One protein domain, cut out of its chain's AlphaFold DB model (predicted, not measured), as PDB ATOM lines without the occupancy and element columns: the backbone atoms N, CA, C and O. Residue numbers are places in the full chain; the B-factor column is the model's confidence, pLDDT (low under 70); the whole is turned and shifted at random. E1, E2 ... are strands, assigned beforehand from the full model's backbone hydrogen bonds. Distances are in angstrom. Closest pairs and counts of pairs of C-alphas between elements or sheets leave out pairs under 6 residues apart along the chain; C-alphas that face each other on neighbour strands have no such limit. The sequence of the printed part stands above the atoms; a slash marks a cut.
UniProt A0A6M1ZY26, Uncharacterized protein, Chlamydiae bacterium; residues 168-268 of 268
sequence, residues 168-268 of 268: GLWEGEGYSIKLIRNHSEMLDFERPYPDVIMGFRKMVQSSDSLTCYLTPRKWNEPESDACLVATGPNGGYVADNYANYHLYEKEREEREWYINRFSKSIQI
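Overview. This is residues 168 to 268 of the 268 residues of an uncharacterized protein of Chlamydiae bacterium (UniProt A0A6M1ZY26). A small body of strands, with a twisted sheet of four built round the bent strand E4 and a short strand pair E1 and E3 beside it, has one long hairpin, E7 and E8, reaching out from it; the tip of the hairpin, residues 248 to 253, stands free. The four-stranded sheet runs E2, E4, E5, E6, and all three sheets are antiparallel. The printed part has 101 residues, with no named helix and eight strands, E1 to E8 in order along the chain; the class is all strand, though under half of the residues, 43, are in named elements. The whole is compact, with a radius of gyration of the C-alphas of 13.9 A, and spans 44 by 32 by 23 A.

Along the chain. E1, residues 168 to 171, begins at C-alpha 168, (4.961, -10.590, 34.727), and is 9.9 A long. E2, residues 177 to 181, is 12.9 A, and E3, residues 200 to 205, is 14.9 A. E4, residues 211 to 218, is the longest strand at 19.7 A, with C-alpha 211 at (12.155, -8.651, 15.335). E5, residues 229 to 232, and E6, residues 235 to 238, are 10.7 A each. E7, residues 244 to 249, is 16.1 A; E8, residues 252 to 257, is 16.4 A and ends at C-alpha 257, (-1.966, -21.065, 10.543).

Arrangement. The four-stranded sheet has edge strands E2 and E6 and is twisted: its C-alphas lie up to 4.4 A off the best plane. E4 bends by 63 degrees at residue 214, and its pairing is staggered: residues 214 to 218 pair with E2, residues 211 to 214 with E5. N 178 and O 217 are 2.8 A apart; N 213 and O 229 are 2.7 A apart. E4, E5 and E6 form a meander, each strand the antiparallel neighbour of the one before; in the hairpin of E5 and E6, N 230 and O 237 are 2.8 A apart. E1 and E3 are antiparallel at 119 degrees, with N 200 and O 171 2.8 A apart. The closest C-alphas of E3 and E4 are those of Gln 205 and Cys 212, 7.6 A. The hairpin of E7 and E8 has N 245 and O 256 2.7 A apart; E7 is apart from E4 and E5, for instance.

Size, cuts and confidence. The C-alphas farthest apart are those of Asp 208 and Lys 250, 45.7 A. The printed part has no cut and ends at the chain's last residue. The link from E2 to E3, residues 182 to 199, is long. The mean pLDDT of the printed part is 86.3; residues 173 to 175, 250 to 252 and 264 to 268 are under 70.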
ATOM      1  N   GLY A 168       5.816  -9.926  33.743       90.69
ATOM      2  CA  GLY A 168       4.961 -10.590  34.727       90.69
ATOM      3  C   GLY A 168       3.512 -10.099  34.705       90.69
ATOM      4  O   GLY A 168       2.738 -10.460  35.587       90.69
ATOM      5  N   LEU A 169       3.152  -9.253  33.736       90.50
ATOM      6  CA  LEU A 169       1.797  -8.746  33.562       90.50
ATOM      7  C   LEU A 169       1.041  -9.602  32.549       90.50
ATOM      8  O   LEU A 169       1.597 -10.042  31.541       90.50
ATOM      9  N   TRP A 170      -0.245  -9.798  32.816       88.88
ATOM     10  CA  TRP A 170      -1.194 -10.365  31.870       88.88
ATOM     11  C   TRP A 170      -2.095  -9.239  31.361       88.88
ATOM     12  O   TRP A 170      -2.668  -8.504  32.167       88.88
ATOM     13  N   GLU A 171      -2.199  -9.078  30.046       86.75
ATOM     14  CA  GLU A 171      -3.058  -8.082  29.399       86.75
ATOM     15  C   GLU A 171      -4.137  -8.792  28.575       86.75
ATOM     16  O   GLU A 171      -3.886  -9.855  28.018       86.75
ATOM     17  N   GLY A 172      -5.359  -8.260  28.511       70.75
ATOM     18  CA  GLY A 172      -6.444  -8.971  27.828       70.75
ATOM     19  C   GLY A 172      -7.826  -8.377  28.038       70.75
ATOM     20  O   GLY A 172      -8.679  -9.008  28.652       70.75
ATOM     21  N   GLU A 173      -8.060  -7.189  27.490       62.31
ATOM     22  CA  GLU A 173      -9.406  -6.647  27.288       62.31
ATOM     23  C   GLU A 173      -9.603  -6.484  25.779       62.31
ATOM     24  O   GLU A 173      -9.270  -5.450  25.208       62.31
ATOM     25  N   GLY A 174     -10.069  -7.544  25.109       60.62
ATOM     26  CA  GLY A 174      -9.980  -7.725  23.650       60.62
ATOM     27  C   GLY A 174     -10.609  -6.645  22.756       60.62
ATOM     28  O   GLY A 174     -10.472  -6.732  21.543       60.62
ATOM     29  N   TYR A 175     -11.263  -5.623  23.318       67.75
ATOM     30  CA  TYR A 175     -11.824  -4.488  22.576       67.75
ATOM     31  C   TYR A 175     -10.950  -3.226  22.596       67.75
ATOM     32  O   TYR A 175     -11.159  -2.340  21.770       67.75
ATOM     33  N   SER A 176      -9.991  -3.107  23.521       83.38
ATOM     34  CA  SER A 176      -9.127  -1.919  23.641       83.38
ATOM     35  C   SER A 176      -7.773  -2.080  22.947       83.38
ATOM     36  O   SER A 176      -6.962  -1.154  22.969       83.38
ATOM     37  N   ILE A 177      -7.531  -3.231  22.307       89.56
ATOM     38  CA  ILE A 177      -6.235  -3.616  21.750       89.56
ATOM     39  C   ILE A 177      -6.286  -3.635  20.223       89.56
ATOM     40  O   ILE A 177      -7.154  -4.252  19.617       89.56
ATOM     41  N   LYS A 178      -5.306  -2.986  19.597       90.38
ATOM     42  CA  LYS A 178      -5.032  -3.042  18.164       90.38
ATOM     43  C   LYS A 178      -3.815  -3.929  17.910       90.38
ATOM     44  O   LYS A 178      -2.775  -3.747  18.537       90.38
ATOM     45  N   LEU A 179      -3.917  -4.821  16.928       91.94
ATOM     46  CA  LEU A 179      -2.775  -5.584  16.423       91.94
ATOM     47  C   LEU A 179      -2.000  -4.792  15.365       91.94
ATOM     48  O   LEU A 179      -2.525  -4.457  14.299       91.94
ATOM     49  N   ILE A 180      -0.730  -4.523  15.649       93.25
ATOM     50  CA  ILE A 180       0.244  -3.969  14.711       93.25
ATOM     51  C   ILE A 180       1.010  -5.137  14.077       93.25
ATOM     52  O   ILE A 180       1.534  -6.004  14.776       93.25
ATOM     53  N   ARG A 181       1.049  -5.155  12.741       92.25
ATOM     54  CA  ARG A 181       1.717  -6.172  11.917       92.25
ATOM     55  C   ARG A 181       2.961  -5.540  11.305       92.25
ATOM     56  O   ARG A 181       2.854  -4.827  10.312       92.25
ATOM     57  N   ASN A 182       4.117  -5.754  11.923       85.75
ATOM     58  CA  ASN A 182       5.360  -5.104  11.496       85.75
ATOM     59  C   ASN A 182       5.915  -5.724  10.201       85.75
ATOM     60  O   ASN A 182       6.536  -5.020   9.410       85.75
ATOM     61  N   HIS A 183       5.625  -7.009   9.952       79.31
ATOM     62  CA  HIS A 183       5.961  -7.714   8.709       79.31
ATOM     63  C   HIS A 183       4.837  -8.673   8.304       79.31
ATOM     64  O   HIS A 183       4.654  -9.737   8.903       79.31
ATOM     65  N   SER A 184       4.057  -8.291   7.293       76.62
ATOM     66  CA  SER A 184       2.882  -9.055   6.860       76.62
ATOM     67  C   SER A 184       3.221 -10.411   6.242       76.62
ATOM     68  O   SER A 184       2.377 -11.288   6.240       76.62
ATOM     69  N   GLU A 185       4.433 -10.626   5.725       84.88
ATOM     70  CA  GLU A 185       4.805 -11.897   5.088       84.88
ATOM     71  C   GLU A 185       4.935 -13.074   6.069       84.88
ATOM     72  O   GLU A 185       4.921 -14.237   5.655       84.88
ATOM     73  N   MET A 186       5.093 -12.763   7.358       86.25
ATOM     74  CA  MET A 186       5.205 -13.730   8.450       86.25
ATOM     75  C   MET A 186       3.851 -14.039   9.100       86.25
ATOM     76  O   MET A 186       3.730 -15.040   9.799       86.25
ATOM     77  N   LEU A 187       2.842 -13.195   8.889       92.75
ATOM     78  CA  LEU A 187       1.559 -13.235   9.588       92.75
ATOM     79  C   LEU A 187       0.408 -13.435   8.599       92.75
ATOM     80  O   LEU A 187       0.590 -13.339   7.391       92.75
ATOM     81  N   ASP A 188      -0.783 -13.688   9.132       91.88
ATOM     82  CA  ASP A 188      -2.023 -13.843   8.374       91.88
ATOM     83  C   ASP A 188      -1.932 -14.871   7.214       91.88
ATOM     84  O   ASP A 188      -2.517 -14.667   6.151       91.88
ATOM     85  N   PHE A 189      -1.172 -15.963   7.396       92.12
ATOM     86  CA  PHE A 189      -0.768 -16.873   6.311       92.12
ATOM     87  C   PHE A 189      -1.914 -17.691   5.690       92.12
ATOM     88  O   PHE A 189      -2.214 -17.538   4.509       92.12
ATOM     89  N   GLU A 190      -2.530 -18.589   6.462       92.81
ATOM     90  CA  GLU A 190      -3.722 -19.343   6.036       92.81
ATOM     91  C   GLU A 190      -4.993 -18.645   6.524       92.81
ATOM     92  O   GLU A 190      -6.026 -18.676   5.857       92.81
ATOM     93  N   ARG A 191      -4.893 -17.967   7.671       92.25
ATOM     94  CA  ARG A 191      -5.976 -17.220   8.298       92.25
ATOM     95  C   ARG A 191      -5.450 -15.898   8.859       92.25
ATOM     96  O   ARG A 191      -4.383 -15.911   9.472       92.25
ATOM     97  N   PRO A 192      -6.179 -14.773   8.727       92.81
ATOM     98  CA  PRO A 192      -5.821 -13.539   9.416       92.81
ATOM     99  C   PRO A 192      -6.096 -13.617  10.924       92.81
ATOM    100  O   PRO A 192      -7.076 -14.234  11.346       92.81
ATOM    101  N   TYR A 193      -5.275 -12.948  11.739       91.75
ATOM    102  CA  TYR A 193      -5.562 -12.785  13.168       91.75
ATOM    103  C   TYR A 193      -6.915 -12.091  13.381       91.75
ATOM    104  O   TYR A 193      -7.212 -11.121  12.675       91.75
ATOM    105  N   PRO A 194      -7.717 -12.539  14.366       89.06
ATOM    106  CA  PRO A 194      -8.980 -11.892  14.690       89.06
ATOM    107  C   PRO A 194      -8.750 -10.481  15.244       89.06
ATOM    108  O   PRO A 194      -7.745 -10.217  15.903       89.06
ATOM    109  N   ASP A 195      -9.717  -9.589  15.024       82.69
ATOM    110  CA  ASP A 195      -9.677  -8.227  15.574       82.69
ATOM    111  C   ASP A 195      -9.798  -8.218  17.104       82.69
ATOM    112  O   ASP A 195      -9.212  -7.369  17.771       82.69
ATOM    113  N   VAL A 196     -10.534  -9.187  17.657       84.19
ATOM    114  CA  VAL A 196     -10.652  -9.412  19.100       84.19
ATOM    115  C   VAL A 196      -9.720 -10.548  19.481       84.19
ATOM    116  O   VAL A 196      -9.909 -11.689  19.058       84.19
ATOM    117  N   ILE A 197      -8.723 -10.231  20.299       87.44
ATOM    118  CA  ILE A 197      -7.705 -11.189  20.720       87.44
ATOM    119  C   ILE A 197      -7.922 -11.675  22.151       87.44
ATOM    120  O   ILE A 197      -8.565 -11.018  22.974       87.44
ATOM    121  N   MET A 198      -7.358 -12.844  22.443       83.56
ATOM    122  CA  MET A 198      -7.331 -13.407  23.790       83.56
ATOM    123  C   MET A 198      -6.322 -12.667  24.672       83.56
ATOM    124  O   MET A 198      -5.432 -11.972  24.184       83.56
ATOM    125  N   GLY A 199      -6.434 -12.846  25.988       87.50
ATOM    126  CA  GLY A 199      -5.408 -12.351  26.896       87.50
ATOM    127  C   GLY A 199      -4.037 -12.965  26.602       87.50
ATOM    128  O   GLY A 199      -3.938 -14.094  26.123       87.50
ATOM    129  N   PHE A 200      -2.985 -12.210  26.880       91.69
ATOM    130  CA  PHE A 200      -1.606 -12.582  26.628       91.69
ATOM    131  C   PHE A 200      -0.695 -12.117  27.759       91.69
ATOM    132  O   PHE A 200      -0.951 -11.137  28.463       91.69
ATOM    133  N   ARG A 201       0.432 -12.811  27.895       91.81
ATOM    134  CA  ARG A 201       1.530 -12.379  28.753       91.81
ATOM    135  C   ARG A 201       2.250 -11.210  28.090       91.81
ATOM    136  O   ARG A 201       2.647 -11.311  26.930       91.81
ATOM    137  N   LYS A 202       2.450 -10.110  28.815       94.56
ATOM    138  CA  LYS A 202       3.174  -8.947  28.294       94.56
ATOM    139  C   LYS A 202       4.676  -9.227  28.268       94.56
ATOM    140  O   LYS A 202       5.400  -8.968  29.237       94.56
ATOM    141  N   MET A 203       5.113  -9.744  27.128       96.88
ATOM    142  CA  MET A 203       6.510  -9.895  26.743       96.88
ATOM    143  C   MET A 203       6.959  -8.634  26.011       96.88
ATOM    144  O   MET A 203       6.287  -8.216  25.076       96.88
ATOM    145  N   VAL A 204       8.078  -8.034  26.395       97.12
ATOM    146  CA  VAL A 204       8.643  -6.865  25.704       97.12
ATOM    147  C   VAL A 204      10.009  -7.203  25.130       97.12
ATOM    148  O   VAL A 204      10.682  -8.117  25.601       97.12
ATOM    149  N   GLN A 205      10.424  -6.478  24.100       96.50
ATOM    150  CA  GLN A 205      11.744  -6.642  23.507       96.50
ATOM    151  C   GLN A 205      12.839  -6.217  24.498       96.50
ATOM    152  O   GLN A 205      12.738  -5.166  25.131       96.50
ATOM    153  N   SER A 206      13.884  -7.034  24.630       96.75
ATOM    154  CA  SER A 206      15.063  -6.745  25.460       96.75
ATOM    155  C   SER A 206      16.358  -6.589  24.654       96.75
ATOM    156  O   SER A 206      17.395  -6.260  25.225       96.75
ATOM    157  N   SER A 207      16.311  -6.843  23.343       94.38
ATOM    158  CA  SER A 207      17.445  -6.752  22.419       94.38
ATOM    159  C   SER A 207      17.010  -6.153  21.089       94.38
ATOM    160  O   SER A 207      16.042  -6.638  20.510       94.38
ATOM    161  N   ASP A 208      17.761  -5.195  20.547       93.88
ATOM    162  CA  ASP A 208      17.486  -4.559  19.243       93.88
ATOM    163  C   ASP A 208      17.569  -5.535  18.056       93.88
ATOM    164  O   ASP A 208      17.043  -5.262  16.981       93.88
ATOM    165  N   SER A 209      18.215  -6.691  18.241       92.62
ATOM    166  CA  SER A 209      18.300  -7.745  17.223       92.62
ATOM    167  C   SER A 209      17.050  -8.625  17.127       92.62
ATOM    168  O   SER A 209      16.944  -9.427  16.199       92.62
ATOM    169  N   LEU A 210      16.115  -8.506  18.074       94.25
ATOM    170  CA  LEU A 210      14.831  -9.194  18.006       94.25
ATOM    171  C   LEU A 210      13.899  -8.444  17.046       94.25
ATOM    172  O   LEU A 210      13.709  -7.237  17.158       94.25
ATOM    173  N   THR A 211      13.258  -9.171  16.140       94.56
ATOM    174  CA  THR A 211      12.155  -8.651  15.335       94.56
ATOM    175  C   THR A 211      10.838  -9.115  15.932       94.56
ATOM    176  O   THR A 211      10.557 -10.308  16.000       94.56
ATOM    177  N   CYS A 212      10.017  -8.157  16.354       95.56
ATOM    178  CA  CYS A 212       8.663  -8.392  16.831       95.56
ATOM    179  C   CYS A 212       7.690  -8.246  15.657       95.56
ATOM    180  O   CYS A 212       7.519  -7.154  15.120       95.56
ATOM    181  N   TYR A 213       7.073  -9.336  15.217       95.44
ATOM    182  CA  TYR A 213       6.200  -9.357  14.044       95.44
ATOM    183  C   TYR A 213       4.774  -8.931  14.368       95.44
ATOM    184  O   TYR A 213       4.177  -8.168  13.606       95.44
ATOM    185  N   LEU A 214       4.248  -9.414  15.497       95.38
ATOM    186  CA  LEU A 214       2.900  -9.123  15.967       95.38
ATOM    187  C   LEU A 214       2.960  -8.407  17.317       95.38
ATOM    188  O   LEU A 214       3.350  -9.002  18.325       95.38
ATOM    189  N   THR A 215       2.528  -7.147  17.318       95.38
ATOM    190  CA  THR A 215       2.534  -6.273  18.492       95.38
ATOM    191  C   THR A 215       1.105  -5.866  18.849       95.38
ATOM    192  O   THR A 215       0.487  -5.100  18.106       95.38
ATOM    193  N   PRO A 216       0.538  -6.359  19.960       94.25
ATOM    194  CA  PRO A 216      -0.678  -5.807  20.526       94.25
ATOM    195  C   PRO A 216      -0.350  -4.467  21.183       94.25
ATOM    196  O   PRO A 216       0.635  -4.343  21.908       94.25
ATOM    197  N   ARG A 217      -1.196  -3.475  20.920       92.62
ATOM    198  CA  ARG A 217      -1.105  -2.132  21.490       92.62
ATOM    199  C   ARG A 217      -2.485  -1.674  21.936       92.62
ATOM    200  O   ARG A 217      -3.413  -1.653  21.128       92.62
ATOM    201  N   LYS A 218      -2.624  -1.255  23.189       90.94
ATOM    202  CA  LYS A 218      -3.804  -0.531  23.665       90.94
ATOM    203  C   LYS A 218      -3.955   0.797  22.933       90.94
ATOM    204  O   LYS A 218      -2.974   1.460  22.590       90.94
ATOM    205  N   TRP A 219      -5.196   1.183  22.663       85.81
ATOM    206  CA  TRP A 219      -5.491   2.385  21.893       85.81
ATOM    207  C   TRP A 219      -4.783   3.622  22.467       85.81
ATOM    208  O   TRP A 219      -5.008   3.993  23.612       85.81
ATOM    209  N   ASN A 220      -3.957   4.277  21.647       85.50
ATOM    210  CA  ASN A 220      -3.174   5.465  22.011       85.50
ATOM    211  C   ASN A 220      -2.158   5.296  23.165       85.50
ATOM    212  O   ASN A 220      -1.695   6.306  23.686       85.50
ATOM    213  N   GLU A 221      -1.746   4.071  23.504       91.00
ATOM    214  CA  GLU A 221      -0.769   3.794  24.574       91.00
ATOM    215  C   GLU A 221       0.439   3.008  24.021       91.00
ATOM    216  O   GLU A 221       0.480   1.783  24.135       91.00
ATOM    217  N   PRO A 222       1.429   3.634  23.357       89.69
ATOM    218  CA  PRO A 222       2.596   2.923  22.814       89.69
ATOM    219  C   PRO A 222       3.402   2.122  23.854       89.69
ATOM    220  O   PRO A 222       4.001   1.105  23.531       89.69
ATOM    221  N   GLU A 223       3.396   2.542  25.115       90.00
ATOM    222  CA  GLU A 223       4.006   1.847  26.254       90.00
ATOM    223  C   GLU A 223       3.295   0.534  26.638       90.00
ATOM    224  O   GLU A 223       3.797  -0.262  27.443       90.00
ATOM    225  N   SER A 224       2.109   0.293  26.076       91.00
ATOM    226  CA  SER A 224       1.395  -0.976  26.218       91.00
ATOM    227  C   SER A 224       1.943  -2.082  25.314       91.00
ATOM    228  O   SER A 224       1.574  -3.235  25.516       91.00
ATOM    229  N   ASP A 225       2.839  -1.753  24.374       94.62
ATOM    230  CA  ASP A 225       3.379  -2.706  23.408       94.62
ATOM    231  C   ASP A 225       3.891  -3.988  24.069       94.62
ATOM    232  O   ASP A 225       4.620  -3.972  25.069       94.62
ATOM    233  N   ALA A 226       3.528  -5.109  23.455       95.75
ATOM    234  CA  ALA A 226       4.083  -6.418  23.751       95.75
ATOM    235  C   ALA A 226       4.501  -7.132  22.458       95.75
ATOM    236  O   ALA A 226       4.234  -6.670  21.351       95.75
ATOM    237  N   CYS A 227       5.134  -8.288  22.595       96.06
ATOM    238  CA  CYS A 227       5.508  -9.154  21.492       96.06
ATOM    239  C   CYS A 227       4.795 -10.488  21.597       96.06
ATOM    240  O   CYS A 227       5.031 -11.248  22.531       96.06
ATOM    241  N   LEU A 228       3.935 -10.768  20.618       95.94
ATOM    242  CA  LEU A 228       3.209 -12.035  20.514       95.94
ATOM    243  C   LEU A 228       3.854 -12.996  19.529       95.94
ATOM    244  O   LEU A 228       3.698 -14.201  19.667       95.94
ATOM    245  N   VAL A 229       4.560 -12.478  18.529       96.94
ATOM    246  CA  VAL A 229       5.308 -13.275  17.557       96.94
ATOM    247  C   VAL A 229       6.630 -12.574  17.341       96.94
ATOM    248  O   VAL A 229       6.636 -11.403  16.961       96.94
ATOM    249  N   ALA A 230       7.738 -13.258  17.593       95.81
ATOM    250  CA  ALA A 230       9.064 -12.686  17.448       95.81
ATOM    251  C   ALA A 230      10.110 -13.728  17.053       95.81
ATOM    252  O   ALA A 230      10.014 -14.899  17.427       95.81
ATOM    253  N   THR A 231      11.140 -13.283  16.342       95.31
ATOM    254  CA  THR A 231      12.368 -14.050  16.107       95.31
ATOM    255  C   THR A 231      13.578 -13.167  16.358       95.31
ATOM    256  O   THR A 231      13.511 -11.941  16.291       95.31
ATOM    257  N   GLY A 232      14.701 -13.790  16.669       93.12
ATOM    258  CA  GLY A 232      15.976 -13.115  16.808       93.12
ATOM    259  C   GLY A 232      17.123 -14.110  16.708       93.12
ATOM    260  O   GLY A 232      16.899 -15.310  16.546       93.12
ATOM    261  N   PRO A 233      18.371 -13.645  16.865       93.75
ATOM    262  CA  PRO A 233      19.542 -14.482  16.643       93.75
ATOM    263  C   PRO A 233      19.616 -15.719  17.537       93.75
ATOM    264  O   PRO A 233      20.331 -16.644  17.190       93.75
ATOM    265  N   ASN A 234      18.928 -15.754  18.677       95.38
ATOM    266  CA  ASN A 234      18.987 -16.871  19.624       95.38
ATOM    267  C   ASN A 234      17.708 -17.722  19.642       95.38
ATOM    268  O   ASN A 234      17.596 -18.629  20.466       95.38
ATOM    269  N   GLY A 235      16.761 -17.472  18.731       94.62
ATOM    270  CA  GLY A 235      15.561 -18.288  18.591       94.62
ATOM    271  C   GLY A 235      14.298 -17.495  18.278       94.62
ATOM    272  O   GLY A 235      14.335 -16.462  17.612       94.62
ATOM    273  N   GLY A 236      13.160 -17.998  18.745       95.44
ATOM    274  CA  GLY A 236      11.858 -17.425  18.430       95.44
ATOM    275  C   GLY A 236      10.821 -17.676  19.510       95.44
ATOM    276  O   GLY A 236      10.934 -18.595  20.321       95.44
ATOM    277  N   TYR A 237       9.796 -16.839  19.512       97.19
ATOM    278  CA  TYR A 237       8.706 -16.894  20.466       97.19
ATOM    279  C   TYR A 237       7.387 -16.629  19.761       97.19
ATOM    280  O   TYR A 237       7.249 -15.670  19.001       97.19
ATOM    281  N   VAL A 238       6.408 -17.465  20.068       96.81
ATOM    282  CA  VAL A 238       5.010 -17.248  19.742       96.81
ATOM    283  C   VAL A 238       4.217 -17.390  21.027       96.81
ATOM    284  O   VAL A 238       4.327 -18.400  21.718       96.81
ATOM    285  N   ALA A 239       3.423 -16.378  21.350       95.06
ATOM    286  CA  ALA A 239       2.547 -16.386  22.502       95.06
ATOM    287  C   ALA A 239       1.489 -17.488  22.393       95.06
ATOM    288  O   ALA A 239       1.113 -17.941  21.307       95.06
ATOM    289  N   ASP A 240       0.997 -17.915  23.550       90.50
ATOM    290  CA  ASP A 240       0.016 -18.987  23.623       90.50
ATOM    291  C   ASP A 240      -1.279 -18.627  22.891       90.50
ATOM    292  O   ASP A 240      -1.797 -17.526  23.052       90.50
ATOM    293  N   ASN A 241      -1.783 -19.554  22.073       89.81
ATOM    294  CA  ASN A 241      -2.910 -19.365  21.143       89.81
ATOM    295  C   ASN A 241      -2.675 -18.409  19.948       89.81
ATOM    296  O   ASN A 241      -3.620 -18.115  19.217       89.81
ATOM    297  N   TYR A 242      -1.436 -17.967  19.683       93.19
ATOM    298  CA  TYR A 242      -1.127 -17.072  18.548       93.19
ATOM    299  C   TYR A 242      -0.414 -17.742  17.366       93.19
ATOM    300  O   TYR A 242      -0.158 -17.080  16.363       93.19
ATOM    301  N   ALA A 243      -0.110 -19.041  17.430       92.62
ATOM    302  CA  ALA A 243       0.531 -19.759  16.320       92.62
ATOM    303  C   ALA A 243      -0.465 -20.185  15.227       92.62
ATOM    304  O   ALA A 243      -0.236 -19.965  14.033       92.62
ATOM    305  N   ASN A 244      -1.584 -20.784  15.640       91.38
ATOM    306  CA  ASN A 244      -2.602 -21.330  14.751       91.38
ATOM    307  C   ASN A 244      -4.010 -21.161  15.339       91.38
ATOM    308  O   ASN A 244      -4.199 -21.158  16.553       91.38
ATOM    309  N   TYR A 245      -4.995 -21.085  14.454       89.81
ATOM    310  CA  TYR A 245      -6.392 -21.324  14.764       89.81
ATOM    311  C   TYR A 245      -6.637 -22.830  14.879       89.81
ATOM    312  O   TYR A 245      -6.124 -23.618  14.075       89.81
ATOM    313  N   HIS A 246      -7.417 -23.229  15.880       84.56
ATOM    314  CA  HIS A 246      -7.896 -24.596  16.035       84.56
ATOM    315  C   HIS A 246      -9.369 -24.558  16.425       84.56
ATOM    316  O   HIS A 246      -9.714 -24.069  17.500       84.56
ATOM    317  N   LEU A 247     -10.233 -25.058  15.545       82.19
ATOM    318  CA  LEU A 247     -11.643 -25.282  15.843       82.19
ATOM    319  C   LEU A 247     -11.896 -26.777  15.926       82.19
ATOM    320  O   LEU A 247     -11.538 -27.517  15.012       82.19
ATOM    321  N   TYR A 248     -12.561 -27.194  16.999       74.44
ATOM    322  CA  TYR A 248     -13.086 -28.542  17.142       74.44
ATOM    323  C   TYR A 248     -14.585 -28.461  17.434       74.44
ATOM    324  O   TYR A 248     -14.994 -28.232  18.573       74.44
ATOM    325  N   GLU A 249     -15.417 -28.621  16.405       76.06
ATOM    326  CA  GLU A 249     -16.875 -28.588  16.548       76.06
ATOM    327  C   GLU A 249     -17.520 -29.769  15.820       76.06
ATOM    328  O   GLU A 249     -17.398 -29.886  14.605       76.06
ATOM    329  N   LYS A 250     -18.234 -30.629  16.568       59.50
ATOM    330  CA  LYS A 250     -19.136 -31.685  16.057       59.50
ATOM    331  C   LYS A 250     -18.606 -32.409  14.803       59.50
ATOM    332  O   LYS A 250     -19.293 -32.444  13.790       59.50
ATOM    333  N   GLU A 251     -17.399 -32.976  14.897       66.94
ATOM    334  CA  GLU A 251     -16.689 -33.733  13.839       66.94
ATOM    335  C   GLU A 251     -15.914 -32.904  12.798       66.94
ATOM    336  O   GLU A 251     -15.203 -33.476  11.972       66.94
ATOM    337  N   ARG A 252     -15.966 -31.570  12.855       69.56
ATOM    338  CA  ARG A 252     -15.118 -30.695  12.042       69.56
ATOM    339  C   ARG A 252     -13.913 -30.236  12.852       69.56
ATOM    340  O   ARG A 252     -14.057 -29.547  13.861       69.56
ATOM    341  N   GLU A 253     -12.731 -30.610  12.377       78.69
ATOM    342  CA  GLU A 253     -11.468 -30.082  12.873       78.69
ATOM    343  C   GLU A 253     -10.870 -29.142  11.825       78.69
ATOM    344  O   GLU A 253     -10.493 -29.572  10.735       78.69
ATOM    345  N   GLU A 254     -10.789 -27.853  12.151       82.38
ATOM    346  CA  GLU A 254     -10.090 -26.868  11.325       82.38
ATOM    347  C   GLU A 254      -8.792 -26.470  12.006       82.38
ATOM    348  O   GLU A 254      -8.777 -26.108  13.185       82.38
ATOM    349  N   ARG A 255      -7.697 -26.538  11.255       86.88
ATOM    350  CA  ARG A 255      -6.372 -26.113  11.694       86.88
ATOM    351  C   ARG A 255      -5.814 -25.193  10.627       86.88
ATOM    352  O   ARG A 255      -5.466 -25.658   9.547       86.88
ATOM    353  N   GLU A 256      -5.761 -23.907  10.937       90.94
ATOM    354  CA  GLU A 256      -5.275 -22.878  10.019       90.94
ATOM    355  C   GLU A 256      -4.177 -22.076  10.708       90.94
ATOM    356  O   GLU A 256      -4.297 -21.689  11.871       90.94
ATOM    357  N   TRP A 257      -3.087 -21.820  10.010       92.69
ATOM    358  CA  TRP A 257      -1.966 -21.065  10.543       92.69
ATOM    359  C   TRP A 257      -2.168 -19.560  10.430       92.69
ATOM    360  O   TRP A 257      -2.457 -19.034   9.354       92.69
ATOM    361  N   TYR A 258      -1.897 -18.858  11.530       93.44
ATOM    362  CA  TYR A 258      -1.690 -17.416  11.471       93.44
ATOM    363  C   TYR A 258      -0.273 -17.093  10.994       93.44
ATOM    364  O   TYR A 258      -0.071 -16.151  10.238       93.44
ATOM    365  N   ILE A 259       0.715 -17.891  11.409       92.56
ATOM    366  CA  ILE A 259       2.127 -17.646  11.107       92.56
ATOM    367  C   ILE A 259       2.552 -18.411   9.856       92.56
ATOM    368  O   ILE A 259       2.276 -19.603   9.702       92.56
ATOM    369  N   ASN A 260       3.288 -17.742   8.973       88.38
ATOM    370  CA  ASN A 260       3.853 -18.362   7.786       88.38
ATOM    371  C   ASN A 260       5.070 -19.233   8.134       88.38
ATOM    372  O   ASN A 260       6.201 -18.754   8.209       88.38
ATOM    373  N   ARG A 261       4.846 -20.544   8.257       78.62
ATOM    374  CA  ARG A 261       5.878 -21.558   8.551       78.62
ATOM    375  C   ARG A 261       6.926 -21.776   7.447       78.62
ATOM    376  O   ARG A 261       7.851 -22.556   7.644       78.62
ATOM    377  N   PHE A 262       6.796 -21.102   6.303       77.50
ATOM    378  CA  PHE A 262       7.733 -21.170   5.174       77.50
ATOM    379  C   PHE A 262       8.402 -19.824   4.864       77.50
ATOM    380  O   PHE A 262       9.114 -19.702   3.862       77.50
ATOM    381  N   SER A 263       8.154 -18.790   5.673       70.56
ATOM    382  CA  SER A 263       8.711 -17.465   5.419       70.56
ATOM    383  C   SER A 263      10.238 -17.473   5.516       70.56
ATOM    384  O   SER A 263      10.815 -18.005   6.462       70.56
ATOM    385  N   LYS A 264      10.904 -16.804   4.564       58.12
ATOM    386  CA  LYS A 264      12.365 -16.597   4.577       58.12
ATOM    387  C   LYS A 264      12.839 -15.733   5.750       58.12
ATOM    388  O   LYS A 264      14.033 -15.713   6.032       58.12
ATOM    389  N   SER A 265      11.921 -15.026   6.410       49.38
ATOM    390  CA  SER A 265      12.191 -14.244   7.620       49.38
ATOM    391  C   SER A 265      12.436 -15.142   8.848       49.38
ATOM    392  O   SER A 265      12.910 -14.660   9.872       49.38
ATOM    393  N   ILE A 266      12.183 -16.456   8.739       49.84
ATOM    394  CA  ILE A 266      12.613 -17.475   9.705       49.84
ATOM    395  C   ILE A 266      14.095 -17.776   9.442       49.84
ATOM    396  O   ILE A 266      14.453 -18.762   8.800       49.84
ATOM    397  N   GLN A 267      14.974 -16.881   9.889       35.34
ATOM    398  CA  GLN A 267      16.391 -17.198  10.049       35.34
ATOM    399  C   GLN A 267      16.565 -17.754  11.465       35.34
ATOM    400  O   GLN A 267      16.597 -16.991  12.428       35.34
ATOM    401  N   ILE A 268      16.563 -19.085  11.578       40.22
ATOM    402  CA  ILE A 268      16.983 -19.809  12.788       40.22
ATOM    403  C   ILE A 268      18.508 -19.865  12.790       40.22
ATOM    404  O   ILE A 268      19.079 -20.207  11.730       40.22
TER     405      ILE A 268